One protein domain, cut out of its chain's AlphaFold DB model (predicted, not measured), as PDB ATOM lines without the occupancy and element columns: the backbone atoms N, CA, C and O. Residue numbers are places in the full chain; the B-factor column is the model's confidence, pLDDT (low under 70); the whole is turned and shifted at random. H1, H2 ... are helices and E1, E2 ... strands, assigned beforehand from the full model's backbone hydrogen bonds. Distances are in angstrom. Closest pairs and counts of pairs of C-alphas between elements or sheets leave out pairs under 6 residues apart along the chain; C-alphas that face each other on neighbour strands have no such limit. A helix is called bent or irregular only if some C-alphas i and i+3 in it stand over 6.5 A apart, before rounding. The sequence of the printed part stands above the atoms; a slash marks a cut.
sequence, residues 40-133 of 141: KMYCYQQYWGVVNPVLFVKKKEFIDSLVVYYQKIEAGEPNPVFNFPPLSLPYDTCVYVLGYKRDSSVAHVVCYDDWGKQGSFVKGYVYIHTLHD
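AT A GLANCE: This is residues 40 to 133 of the 141 residues of an uncharacterized protein of Prolixibacter sp. NT017 (UniProt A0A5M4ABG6). One strongly twisted, antiparallel sheet of six strands folds back on itself into two leaves, E3 E2 E1 facing E5 E6 with E4 as the hinge, and the single helix H1 packs on it, over E6. The E5-E6 hairpin sticks out at its turn, residues 114 to 119, and a long stretch without a named element, residues 75 to 86, leads from H1 to E3. The printed part has 94 residues, with one named helix and six named strands in the order E1 E2 H1 E3 E4 E5 E6; across the sheet the order is E3 E2 E1 E4 E5 E6. The class is mixed, helices and strands, and the whole is compact, with a radius of gyration of the C-alphas of 12.8 A and spans of 39 by 29 by 24 A.

HOW THE PARTS SIT: E1, residues 40 to 45, and E2, residues 52 to 56, form a hairpin, with N 45 and O 52 3.0 A apart, within hydrogen-bond range. E1 also has residues 131 to 132 as a short antiparallel pairing at its residues 42 to 43. H1, residues 60 to 74, is on the sheet at a height over the sheet of 8.9 A. It lies over E6, residues 121 to 127, slantwise to the strands at 35 degrees on the local plane; it is only just not over E1, on which 2 of its C-alphas fall. The closest C-alphas of H1 and E6 are those of Val 67 and Tyr 127, 6.4 A apart. H1 is irregular, with C-alphas 61 and 64 7.4 A apart, and 9 of its 11 O i to N i+4 pairs are within hydrogen-bond range. E3, residues 87 to 89, is an edge strand antiparallel to E2, with N 56 and O 87 2.9 A apart. E4, residues 94 to 100, is antiparallel to E1, with N 95 and O 41 2.8 A apart. E4, E5, residues 106 to 112, and E6 are a meander, each strand the antiparallel neighbour of the one before, with N 98 and O 108 2.8 A apart and N 109 and O 124 2.8 A apart. Between the leaves, the closest C-alphas of E2 and E6 are those of Phe 56 and Val 126, 5.0 A apart.

IN THESE COORDINATES: E1 begins at C-alpha 40, (160.780, 122.736, 137.771), and is 16.7 A long. E2 measures 12.7 A, H1 21.8 A, E3 7.0 A, E4 16.7 A, E5 19.0 A and E6 18.7 A. H1 begins at C-alpha 60, (148.514, 105.780, 131.226), and E6 ends at C-alpha 127, (158.705, 112.018, 126.906).

THE WHOLE: The two C-alphas farthest apart, those of Ala 75 and Lys 117, are 40.1 A apart. The printed part has no cut, and H1 to E3 is a long link. The mean pLDDT of the printed part is 85.1, and it is under 70 at residues 102 to 104 and 113 to 120.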
ATOM      1  N   LYS A  40     161.274 121.864 138.835       92.44
ATOM      2  CA  LYS A  40     160.780 122.736 137.771       92.44
ATOM      3  C   LYS A  40     161.571 122.473 136.486       92.44
ATOM      4  O   LYS A  40     162.796 122.455 136.540       92.44
ATOM      5  N   MET A  41     160.893 122.258 135.360       93.38
ATOM      6  CA  MET A  41     161.512 122.021 134.046       93.38
ATOM      7  C   MET A  41     160.704 122.696 132.929       93.38
ATOM      8  O   MET A  41     159.558 123.100 133.131       93.38
ATOM      9  N   TYR A  42     161.289 122.798 131.741       91.12
ATOM     10  CA  TYR A  42     160.661 123.309 130.525       91.12
ATOM     11  C   TYR A  42     160.402 122.166 129.553       91.12
ATOM     12  O   TYR A  42     161.210 121.246 129.450       91.12
ATOM     13  N   CYS A  43     159.266 122.206 128.861       90.12
ATOM     14  CA  CYS A  43     158.835 121.114 127.996       90.12
ATOM     15  C   CYS A  43     158.787 121.574 126.535       90.12
ATOM     16  O   CYS A  43     157.823 122.207 126.110       90.12
ATOM     17  N   TYR A  44     159.842 121.271 125.777       90.44
ATOM     18  CA  TYR A  44     159.945 121.605 124.355       90.44
ATOM     19  C   TYR A  44     160.750 120.555 123.576       90.44
ATOM     20  O   TYR A  44     161.576 119.823 124.118       90.44
ATOM     21  N   GLN A  45     160.510 120.486 122.270       87.12
ATOM     22  CA  GLN A  45     161.217 119.608 121.338       87.12
ATOM     23  C   GLN A  45     162.192 120.418 120.473       87.12
ATOM     24  O   GLN A  45     161.809 121.474 119.981       87.12
ATOM     25  N   GLN A  46     163.409 119.909 120.220       85.94
ATOM     26  CA  GLN A  46     164.408 120.576 119.357       85.94
ATOM     27  C   GLN A  46     165.141 119.638 118.370       85.94
ATOM     28  O   GLN A  46     166.212 119.978 117.875       85.94
ATOM     29  N   TYR A  47     164.589 118.465 118.041       80.75
ATOM     30  CA  TYR A  47     165.311 117.456 117.241       80.75
ATOM     31  C   TYR A  47     165.798 117.935 115.859       80.75
ATOM     32  O   TYR A  47     166.791 117.417 115.361       80.75
ATOM     33  N   TRP A  48     165.164 118.949 115.258       78.81
ATOM     34  CA  TRP A  48     165.540 119.477 113.934       78.81
ATOM     35  C   TRP A  48     165.927 120.960 113.962       78.81
ATOM     36  O   TRP A  48     165.621 121.711 113.040       78.81
ATOM     37  N   GLY A  49     166.531 121.424 115.059       76.69
ATOM     38  CA  GLY A  49     167.004 122.811 115.197       76.69
ATOM     39  C   GLY A  49     165.899 123.859 115.381       76.69
ATOM     40  O   GLY A  49     166.190 125.013 115.687       76.69
ATOM     41  N   VAL A  50     164.628 123.465 115.263       82.06
ATOM     42  CA  VAL A  50     163.459 124.304 115.542       82.06
ATOM     43  C   VAL A  50     162.819 123.868 116.856       82.06
ATOM     44  O   VAL A  50     162.549 122.683 117.059       82.06
ATOM     45  N   VAL A  51     162.560 124.841 117.731       86.75
ATOM     46  CA  VAL A  51     161.799 124.640 118.968       86.75
ATOM     47  C   VAL A  51     160.332 124.395 118.620       86.75
ATOM     48  O   VAL A  51     159.696 125.246 117.998       86.75
ATOM     49  N   ASN A  52     159.798 123.251 119.044       85.25
ATOM     50  CA  ASN A  52     158.413 122.848 118.825       85.25
ATOM     51  C   ASN A  52     157.683 122.559 120.150       85.25
ATOM     52  O   ASN A  52     158.315 122.110 121.115       85.25
ATOM     53  N   PRO A  53     156.354 122.783 120.202       86.94
ATOM     54  CA  PRO A  53     155.499 122.301 121.284       86.94
ATOM     55  C   PRO A  53     155.616 120.789 121.479       86.94
ATOM     56  O   PRO A  53     155.766 120.039 120.515       86.94
ATOM     57  N   VAL A  54     155.483 120.337 122.723       89.56
ATOM     58  CA  VAL A  54     155.496 118.910 123.072       89.56
ATOM     59  C   VAL A  54     154.066 118.402 123.170       89.56
ATOM     60  O   VAL A  54     153.238 118.969 123.887       89.56
ATOM     61  N   LEU A  55     153.793 117.299 122.475       91.31
ATOM     62  CA  LEU A  55     152.617 116.472 122.707       91.31
ATOM     63  C   LEU A  55     152.770 115.654 123.994       91.31
ATOM     64  O   LEU A  55     153.831 115.077 124.244       91.31
ATOM     65  N   PHE A  56     151.698 115.565 124.775       91.94
ATOM     66  CA  PHE A  56     151.632 114.799 126.017       91.94
ATOM     67  C   PHE A  56     150.303 114.043 126.134       91.94
ATOM     68  O   PHE A  56     149.327 114.362 125.455       91.94
ATOM     69  N   VAL A  57     150.243 113.051 127.027       92.69
ATOM     70  CA  VAL A  57     149.031 112.238 127.242       92.69
ATOM     71  C   VAL A  57     148.574 112.279 128.695       92.69
ATOM     72  O   VAL A  57     149.380 112.202 129.615       92.69
ATOM     73  N   LYS A  58     147.263 112.374 128.944       91.88
ATOM     74  CA  LYS A  58     146.705 112.356 130.315       91.88
ATOM     75  C   LYS A  58     146.611 110.947 130.903       91.88
ATOM     76  O   LYS A  58     146.755 110.757 132.109       91.88
ATOM     77  N   LYS A  59     146.318 109.956 130.057       91.62
ATOM     78  CA  LYS A  59     146.018 108.587 130.481       91.62
ATOM     79  C   LYS A  59     147.221 107.672 130.288       91.62
ATOM     80  O   LYS A  59     147.918 107.764 129.282       91.62
ATOM     81  N   LYS A  60     147.411 106.753 131.237       90.75
ATOM     82  CA  LYS A  60     148.514 105.780 131.226       90.75
ATOM     83  C   LYS A  60     148.487 104.849 130.010       90.75
ATOM     84  O   LYS A  60     149.548 104.466 129.542       90.75
ATOM     85  N   GLU A  61     147.299 104.529 129.494       93.19
ATOM     86  CA  GLU A  61     147.101 103.646 128.331       93.19
ATOM     87  C   GLU A  61     147.759 104.155 127.037       93.19
ATOM     88  O   GLU A  61     148.055 103.363 126.154       93.19
ATOM     89  N   PHE A  62     148.043 105.459 126.939       93.94
ATOM     90  CA  PHE A  62     148.669 106.063 125.759       93.94
ATOM     91  C   PHE A  62     150.183 106.280 125.896       93.94
ATOM     92  O   PHE A  62     150.797 106.842 124.990       93.94
ATOM     93  N   ILE A  63     150.795 105.882 127.018       91.94
ATOM     94  CA  ILE A  63     152.227 106.113 127.269       91.94
ATOM     95  C   ILE A  63     153.089 105.440 126.200       91.94
ATOM     96  O   ILE A  63     153.993 106.079 125.671       91.94
ATOM     97  N   ASP A  64     152.797 104.192 125.843       92.56
ATOM     98  CA  ASP A  64     153.625 103.455 124.884       92.56
ATOM     99  C   ASP A  64     153.527 104.075 123.484       92.56
ATOM    100  O   ASP A  64     154.541 104.281 122.819       92.56
ATOM    101  N   SER A  65     152.325 104.485 123.062       93.81
ATOM    102  CA  SER A  65     152.130 105.212 121.800       93.81
ATOM    103  C   SER A  65     152.839 106.570 121.785       93.81
ATOM    104  O   SER A  65     153.371 106.964 120.749       93.81
ATOM    105  N   LEU A  66     152.884 107.274 122.923       93.44
ATOM    106  CA  LEU A  66     153.649 108.514 123.073       93.44
ATOM    107  C   LEU A  66     155.155 108.270 122.926       93.44
ATOM    108  O   LEU A  66     155.832 109.016 122.222       93.44
ATOM    109  N   VAL A  67     155.678 107.229 123.578       93.44
ATOM    110  CA  VAL A  67     157.099 106.857 123.513       93.44
ATOM    111  C   VAL A  67     157.496 106.501 122.085       93.44
ATOM    112  O   VAL A  67     158.464 107.059 121.577       93.44
ATOM    113  N   VAL A  68     156.721 105.645 121.413       94.31
ATOM    114  CA  VAL A  68     156.982 105.245 120.020       94.31
ATOM    115  C   VAL A  68     156.975 106.455 119.086       94.31
ATOM    116  O   VAL A  68     157.832 106.557 118.211       94.31
ATOM    117  N   TYR A  69     156.044 107.393 119.278       94.31
ATOM    118  CA  TYR A  69     155.994 108.628 118.497       94.31
ATOM    119  C   TYR A  69     157.296 109.433 118.614       94.31
ATOM    120  O   TYR A  69     157.894 109.769 117.595       94.31
ATOM    121  N   TYR A  70     157.787 109.684 119.833       93.12
ATOM    122  CA  TYR A  70     159.028 110.443 120.013       93.12
ATOM    123  C   TYR A  70     160.280 109.683 119.588       93.12
ATOM    124  O   TYR A  70     161.168 110.296 119.009       93.12
ATOM    125  N   GLN A  71     160.335 108.365 119.783       93.50
ATOM    126  CA  GLN A  71     161.444 107.546 119.283       93.50
ATOM    127  C   GLN A  71     161.570 107.629 117.756       93.50
ATOM    128  O   GLN A  71     162.676 107.679 117.227       93.50
ATOM    129  N   LYS A  72     160.447 107.690 117.032       94.69
ATOM    130  CA  LYS A  72     160.451 107.900 115.578       94.69
ATOM    131  C   LYS A  72     160.943 109.292 115.188       94.69
ATOM    132  O   LYS A  72     161.722 109.418 114.247       94.69
ATOM    133  N   ILE A  73     160.535 110.324 115.929       92.69
ATOM    134  CA  ILE A  73     161.047 111.687 115.726       92.69
ATOM    135  C   ILE A  73     162.566 111.726 115.936       92.69
ATOM    136  O   ILE A  73     163.284 112.292 115.114       92.69
ATOM    137  N   GLU A  74     163.058 111.115 117.017       90.81
ATOM    138  CA  GLU A  74     164.490 111.007 117.323       90.81
ATOM    139  C   GLU A  74     165.266 110.270 116.235       90.81
ATOM    140  O   GLU A  74     166.382 110.659 115.900       90.81
ATOM    141  N   ALA A  75     164.656 109.245 115.639       92.75
ATOM    142  CA  ALA A  75     165.208 108.519 114.502       92.75
ATOM    143  C   ALA A  75     165.187 109.321 113.183       92.75
ATOM    144  O   ALA A  75     165.675 108.832 112.165       92.75
ATOM    145  N   GLY A  76     164.642 110.543 113.179       90.94
ATOM    146  CA  GLY A  76     164.609 111.430 112.017       90.94
ATOM    147  C   GLY A  76     163.361 111.301 111.143       90.94
ATOM    148  O   GLY A  76     163.340 111.858 110.047       90.94
ATOM    149  N   GLU A  77     162.313 110.602 111.590       92.50
ATOM    150  CA  GLU A  77     161.033 110.554 110.872       92.50
ATOM    151  C   GLU A  77     160.322 111.918 110.999       92.50
ATOM    152  O   GLU A  77     159.982 112.318 112.114       92.50
ATOM    153  N   PRO A  78     160.073 112.655 109.897       82.38
ATOM    154  CA  PRO A  78     159.627 114.049 109.964       82.38
ATOM    155  C   PRO A  78     158.178 114.223 110.438       82.38
ATOM    156  O   PRO A  78     157.833 115.261 110.991       82.38
ATOM    157  N   ASN A  79     157.314 113.230 110.211       84.81
ATOM    158  CA  ASN A  79     155.890 113.292 110.559       84.81
ATOM    159  C   ASN A  79     155.371 111.916 111.009       84.81
ATOM    160  O   ASN A  79     154.558 111.310 110.305       84.81
ATOM    161  N   PRO A  80     155.832 111.391 112.156       91.62
ATOM    162  CA  PRO A  80     155.363 110.103 112.622       91.62
ATOM    163  C   PRO A  80     153.891 110.182 113.013       91.62
ATOM    164  O   PRO A  80     153.430 111.148 113.624       91.62
ATOM    165  N   VAL A  81     153.137 109.142 112.675       91.12
ATOM    166  CA  VAL A  81     151.725 109.044 113.054       91.12
ATOM    167  C   VAL A  81     151.623 108.772 114.554       91.12
ATOM    168  O   VAL A  81     152.240 107.836 115.066       91.12
ATOM    169  N   PHE A  82     150.816 109.567 115.255       90.56
ATOM    170  CA  PHE A  82     150.454 109.321 116.646       90.56
ATOM    171  C   PHE A  82     149.069 108.674 116.746       90.56
ATOM    172  O   PHE A  82     148.166 108.983 115.971       90.56
ATOM    173  N   ASN A  83     148.891 107.790 117.731       90.56
ATOM    174  CA  ASN A  83     147.612 107.137 118.027       90.56
ATOM    175  C   ASN A  83     147.189 107.396 119.479       90.56
ATOM    176  O   ASN A  83     147.053 106.485 120.293       90.56
ATOM    177  N   PHE A  84     147.063 108.670 119.827       93.06
ATOM    178  CA  PHE A  84     146.586 109.116 121.130       93.06
ATOM    179  C   PHE A  84     145.886 110.472 120.985       93.06
ATOM    180  O   PHE A  84     146.186 111.206 120.043       93.06
ATOM    181  N   PRO A  85     144.968 110.841 121.896       90.00
ATOM    182  CA  PRO A  85     144.343 112.161 121.883       90.00
ATOM    183  C   PRO A  85     145.416 113.246 122.069       90.00
ATOM    184  O   PRO A  85     146.042 113.282 123.135       90.00
ATOM    185  N   PRO A  86     145.666 114.104 121.065       78.81
ATOM    186  CA  PRO A  86     146.770 115.044 121.125       78.81
ATOM    187  C   PRO A  86     146.431 116.163 122.105       78.81
ATOM    188  O   PRO A  86     145.401 116.827 121.997       78.81
ATOM    189  N   LEU A  87     147.323 116.379 123.061       85.06
ATOM    190  CA  LEU A  87     147.344 117.569 123.896       85.06
ATOM    191  C   LEU A  87     148.729 118.177 123.768       85.06
ATOM    192  O   LEU A  87     149.716 117.449 123.820       85.06
ATOM    193  N   SER A  88     148.801 119.491 123.599       80.81
ATOM    194  CA  SER A  88     150.062 120.213 123.501       80.81
ATOM    195  C   SER A  88     150.231 121.162 124.677       80.81
ATOM    196  O   SER A  88     149.262 121.713 125.201       80.81
ATOM    197  N   LEU A  89     151.480 121.340 125.094       75.62
ATOM    198  CA  LEU A  89     151.882 122.447 125.953       75.62
ATOM    199  C   LEU A  89     152.543 123.526 125.086       75.62
ATOM    200  O   LEU A  89     153.315 123.174 124.189       75.62
ATOM    201  N   PRO A  90     152.283 124.823 125.325       72.44
ATOM    202  CA  PRO A  90     153.065 125.892 124.710       72.44
ATOM    203  C   PRO A  90     154.566 125.707 124.993       72.44
ATOM    204  O   PRO A  90     154.950 125.290 126.084       72.44
ATOM    205  N   TYR A  91     155.427 126.014 124.019       72.25
ATOM    206  CA  TYR A  91     156.869 125.709 124.075       72.25
ATOM    207  C   TYR A  91     157.638 126.475 125.168       72.25
ATOM    208  O   TYR A  91     158.736 126.083 125.553       72.25
ATOM    209  N   ASP A  92     157.077 127.567 125.675       74.06
ATOM    210  CA  ASP A  92     157.593 128.380 126.779       74.06
ATOM    211  C   ASP A  92     157.017 127.967 128.146       74.06
ATOM    212  O   ASP A  92     157.330 128.573 129.177       74.06
ATOM    213  N   THR A  93     156.197 126.914 128.180       75.44
ATOM    214  CA  THR A  93     155.520 126.468 129.395       75.44
ATOM    215  C   THR A  93     156.455 125.711 130.317       75.44
ATOM    216  O   THR A  93     157.095 124.716 129.967       75.44
ATOM    217  N   CYS A  94     156.465 126.169 131.560       87.19
ATOM    218  CA  CYS A  94     157.094 125.466 132.652       87.19
ATOM    219  C   CYS A  94     156.181 124.359 133.195       87.19
ATOM    220  O   CYS A  94     155.008 124.591 133.490       87.19
ATOM    221  N   VAL A  95     156.763 123.192 133.452       91.38
ATOM    222  CA  VAL A  95     156.119 122.055 134.110       91.38
ATOM    223  C   VAL A  95     156.824 121.695 135.417       91.38
ATOM    224  O   VAL A  95     158.002 121.996 135.615       91.38
ATOM    225  N   TYR A  96     156.102 121.025 136.312       92.75
ATOM    226  CA  TYR A  96     156.651 120.461 137.544       92.75
ATOM    227  C   TYR A  96     156.665 118.938 137.443       92.75
ATOM    228  O   TYR A  96     155.642 118.319 137.140       92.75
ATOM    229  N   VAL A  97     157.819 118.328 137.706       93.69
ATOM    230  CA  VAL A  97     158.000 116.877 137.625       93.69
ATOM    231  C   VAL A  97     157.476 116.221 138.897       93.69
ATOM    232  O   VAL A  97     158.030 116.395 139.981       93.69
ATOM    233  N   LEU A  98     156.405 115.440 138.763       92.62
ATOM    234  CA  LEU A  98     155.813 114.669 139.858       92.62
ATOM    235  C   LEU A  98     156.585 113.375 140.130       92.62
ATOM    236  O   LEU A  98     156.561 112.865 141.247       92.62
ATOM    237  N   GLY A  99     157.251 112.841 139.110       91.44
ATOM    238  CA  GLY A  99     158.104 111.669 139.220       91.44
ATOM    239  C   GLY A  99     158.471 111.090 137.859       91.44
ATOM    240  O   GLY A  99     157.811 111.350 136.849       91.44
ATOM    241  N   TYR A 100     159.516 110.271 137.862       86.94
ATOM    242  CA  TYR A 100     159.946 109.478 136.717       86.94
ATOM    243  C   TYR A 100     159.472 108.042 136.908       86.94
ATOM    244  O   TYR A 100     159.525 107.507 138.019       86.94
ATOM    245  N   LYS A 101     159.007 107.399 135.840       78.94
ATOM    246  CA  LYS A 101     158.747 105.963 135.887       78.94
ATOM    247  C   LYS A 101     160.092 105.268 135.642       78.94
ATOM    248  O   LYS A 101     160.702 105.490 134.608       78.94
ATOM    249  N   ARG A 102     160.569 104.491 136.626       54.31
ATOM    250  CA  ARG A 102     161.965 104.003 136.740       54.31
ATOM    251  C   ARG A 102     162.498 103.270 135.498       54.31
ATOM    252  O   ARG A 102     163.690 103.346 135.242       54.31
ATOM    253  N   ASP A 103     161.600 102.670 134.717       65.56
ATOM    254  CA  ASP A 103     161.920 101.896 133.508       65.56
ATOM    255  C   ASP A 103     161.340 102.513 132.227       65.56
ATOM    256  O   ASP A 103     161.259 101.858 131.192       65.56
ATOM    257  N   SER A 104     160.837 103.747 132.288       65.75
ATOM    258  CA  SER A 104     160.073 104.326 131.192       65.75
ATOM    259  C   SER A 104     160.625 105.680 130.788       65.75
ATOM    260  O   SER A 104     160.866 106.559 131.610       65.75
ATOM    261  N   SER A 105     160.751 105.865 129.476       89.25
ATOM    262  CA  SER A 105     161.151 107.106 128.814       89.25
ATOM    263  C   SER A 105     160.122 108.237 128.976       89.25
ATOM    264  O   SER A 105     160.052 109.129 128.134       89.25
ATOM    265  N   VAL A 106     159.294 108.218 130.032       93.12
ATOM    266  CA  VAL A 106     158.329 109.278 130.335       93.12
ATOM    267  C   VAL A 106     158.424 109.776 131.775       93.12
ATOM    268  O   VAL A 106     158.676 109.026 132.722       93.12
ATOM    269  N   ALA A 107     158.154 111.065 131.941       94.19
ATOM    270  CA  ALA A 107     157.948 111.703 133.231       94.19
ATOM    271  C   ALA A 107     156.466 112.034 133.416       94.19
ATOM    272  O   ALA A 107     155.786 112.448 132.475       94.19
ATOM    273  N   HIS A 108     155.970 111.884 134.643       94.12
ATOM    274  CA  HIS A 108     154.667 112.410 135.029       94.12
ATOM    275  C   HIS A 108     154.849 113.861 135.464       94.12
ATOM    276  O   HIS A 108     155.625 114.155 136.376       94.12
ATOM    277  N   VAL A 109     154.138 114.767 134.809       92.75
ATOM    278  CA  VAL A 109     154.272 116.207 135.009       92.75
ATOM    279  C   VAL A 109     152.929 116.846 135.311       92.75
ATOM    280  O   VAL A 109     151.867 116.308 134.988       92.75
ATOM    281  N   VAL A 110     152.988 118.019 135.928       91.12
ATOM    282  CA  VAL A 110     151.846 118.913 136.078       91.12
ATOM    283  C   VAL A 110     152.184 120.294 135.528       91.12
ATOM    284  O   VAL A 110     153.255 120.843 135.789       91.12
ATOM    285  N   CYS A 111     151.249 120.848 134.767       86.75
ATOM    286  CA  CYS A 111     151.270 122.209 134.257       86.75
ATOM    287  C   CYS A 111     150.116 122.989 134.889       86.75
ATOM    288  O   CYS A 111     149.003 122.472 134.954       86.75
ATOM    289  N   TYR A 112     150.357 124.218 135.339       78.75
ATOM    290  CA  TYR A 112     149.275 125.122 135.733       78.75
ATOM    291  C   TYR A 112     148.831 125.922 134.513       78.75
ATOM    292  O   TYR A 112     149.651 126.602 133.905       78.75
ATOM    293  N   ASP A 113     147.544 125.843 134.185       62.91
ATOM    294  CA  ASP A 113     146.952 126.442 132.978       62.91
ATOM    295  C   ASP A 113     146.908 127.978 133.038       62.91
ATOM    296  O   ASP A 113     146.785 128.646 132.020       62.91
ATOM    297  N   ASP A 114     146.994 128.558 134.237       52.56
ATOM    298  CA  ASP A 114     146.510 129.923 134.453       52.56
ATOM    299  C   ASP A 114     147.470 130.811 135.243       52.56
ATOM    300  O   ASP A 114     147.076 131.336 136.276       52.56
ATOM    301  N   TRP A 115     148.737 130.947 134.829       52.97
ATOM    302  CA  TRP A 115     149.656 132.011 135.304       52.97
ATOM    303  C   TRP A 115     149.517 132.410 136.802       52.97
ATOM    304  O   TRP A 115     149.582 133.583 137.168       52.97
ATOM    305  N   GLY A 116     149.275 131.438 137.692       46.44
ATOM    306  CA  GLY A 116     149.018 131.653 139.119       46.44
ATOM    307  C   GLY A 116     147.590 132.001 139.606       46.44
ATOM    308  O   GLY A 116     147.397 131.915 140.817       46.44
ATOM    309  N   LYS A 117     146.584 132.332 138.781       49.06
ATOM    310  CA  LYS A 117     145.344 133.006 139.240       49.06
ATOM    311  C   LYS A 117     144.180 132.095 139.660       49.06
ATOM    312  O   LYS A 117     143.607 132.343 140.720       49.06
ATOM    313  N   GLN A 118     143.842 131.033 138.929       50.81
ATOM    314  CA  GLN A 118     142.681 130.186 139.247       50.81
ATOM    315  C   GLN A 118     142.910 128.699 138.967       50.81
ATOM    316  O   GLN A 118     142.254 128.106 138.127       50.81
ATOM    317  N   GLY A 119     143.803 128.073 139.739       55.56
ATOM    318  CA  GLY A 119     143.701 126.665 140.171       55.56
ATOM    319  C   GLY A 119     143.624 125.527 139.136       55.56
ATOM    320  O   GLY A 119     143.722 124.377 139.556       55.56
ATOM    321  N   SER A 120     143.476 125.788 137.836       67.00
ATOM    322  CA  SER A 120     143.433 124.757 136.806       67.00
ATOM    323  C   SER A 120     144.842 124.233 136.599       67.00
ATOM    324  O   SER A 120     145.794 124.992 136.383       67.00
ATOM    325  N   PHE A 121     144.983 122.922 136.715       79.06
ATOM    326  CA  PHE A 121     146.215 122.229 136.412       79.06
ATOM    327  C   PHE A 121     145.908 121.028 135.534       79.06
ATOM    328  O   PHE A 121     144.899 120.340 135.697       79.06
ATOM    329  N   VAL A 122     146.827 120.743 134.626       86.06
ATOM    330  CA  VAL A 122     146.788 119.562 133.783       86.06
ATOM    331  C   VAL A 122     147.925 118.647 134.194       86.06
ATOM    332  O   VAL A 122     149.088 119.040 134.198       86.06
ATOM    333  N   LYS A 123     147.573 117.411 134.552       90.44
ATOM    334  CA  LYS A 123     148.527 116.324 134.778       90.44
ATOM    335  C   LYS A 123     148.623 115.464 133.533       90.44
ATOM    336  O   LYS A 123     147.604 115.198 132.894       90.44
ATOM    337  N   GLY A 124     149.818 114.991 133.226       92.00
ATOM    338  CA  GLY A 124     150.023 114.088 132.108       92.00
ATOM    339  C   GLY A 124     151.443 113.559 132.032       92.00
ATOM    340  O   GLY A 124     152.285 113.855 132.875       92.00
ATOM    341  N   TYR A 125     151.684 112.744 131.021       93.12
ATOM    342  CA  TYR A 125     152.952 112.091 130.758       93.12
ATOM    343  C   TYR A 125     153.591 112.720 129.530       93.12
ATOM    344  O   TYR A 125     152.934 112.867 128.497       93.12
ATOM    345  N   VAL A 126     154.862 113.071 129.667       93.38
ATOM    346  CA  VAL A 126     155.711 113.631 128.611       93.38
ATOM    347  C   VAL A 126     156.920 112.736 128.411       93.38
ATOM    348  O   VAL A 126     157.355 112.066 129.350       93.38
ATOM    349  N   TYR A 127     157.473 112.734 127.206       93.69
ATOM    350  CA  TYR A 127     158.705 112.018 126.906       93.69
ATOM    351  C   TYR A 127     159.911 112.714 127.550       93.69
ATOM    352  O   TYR A 127     160.027 113.933 127.495       93.69
ATOM    353  N   ILE A 128     160.805 111.968 128.199       93.56
ATOM    354  CA  ILE A 128     161.839 112.573 129.059       93.56
ATOM    355  C   ILE A 128     162.836 113.454 128.299       93.56
ATOM    356  O   ILE A 128     163.270 114.457 128.853       93.56
ATOM    357  N   HIS A 129     163.166 113.139 127.043       92.19
ATOM    358  CA  HIS A 129     164.124 113.934 126.262       92.19
ATOM    359  C   HIS A 129     163.532 115.250 125.736       92.19
ATOM    360  O   HIS A 129     164.242 116.056 125.138       92.19
ATOM    361  N   THR A 130     162.243 115.507 125.985       91.69
ATOM    362  CA  THR A 130     161.629 116.817 125.737       91.69
ATOM    363  C   THR A 130     161.590 117.706 126.984       91.69
ATOM    364  O   THR A 130     161.043 118.809 126.936       91.69
ATOM    365  N   LEU A 131     162.154 117.244 128.108       92.56
ATOM    366  CA  LEU A 131     162.292 118.020 129.336       92.56
ATOM    367  C   LEU A 131     163.686 118.633 129.450       92.56
ATOM    368  O   LEU A 131     164.693 117.932 129.417       92.56
ATOM    369  N   HIS A 132     163.721 119.939 129.696       92.50
ATOM    370  CA  HIS A 132     164.942 120.735 129.777       92.50
ATOM    371  C   HIS A 132     164.993 121.506 131.092       92.50
ATOM    372  O   HIS A 132     163.968 121.962 131.600       92.50
ATOM    373  N   ASP A 133     166.189 121.676 131.653       92.31
ATOM    374  CA  ASP A 133     166.376 122.495 132.859       92.31
ATOM    375  C   ASP A 133     166.316 124.008 132.549       92.31
ATOM    376  O   ASP A 133     166.017 124.816 133.430       92.31
TER     377      ASP A 133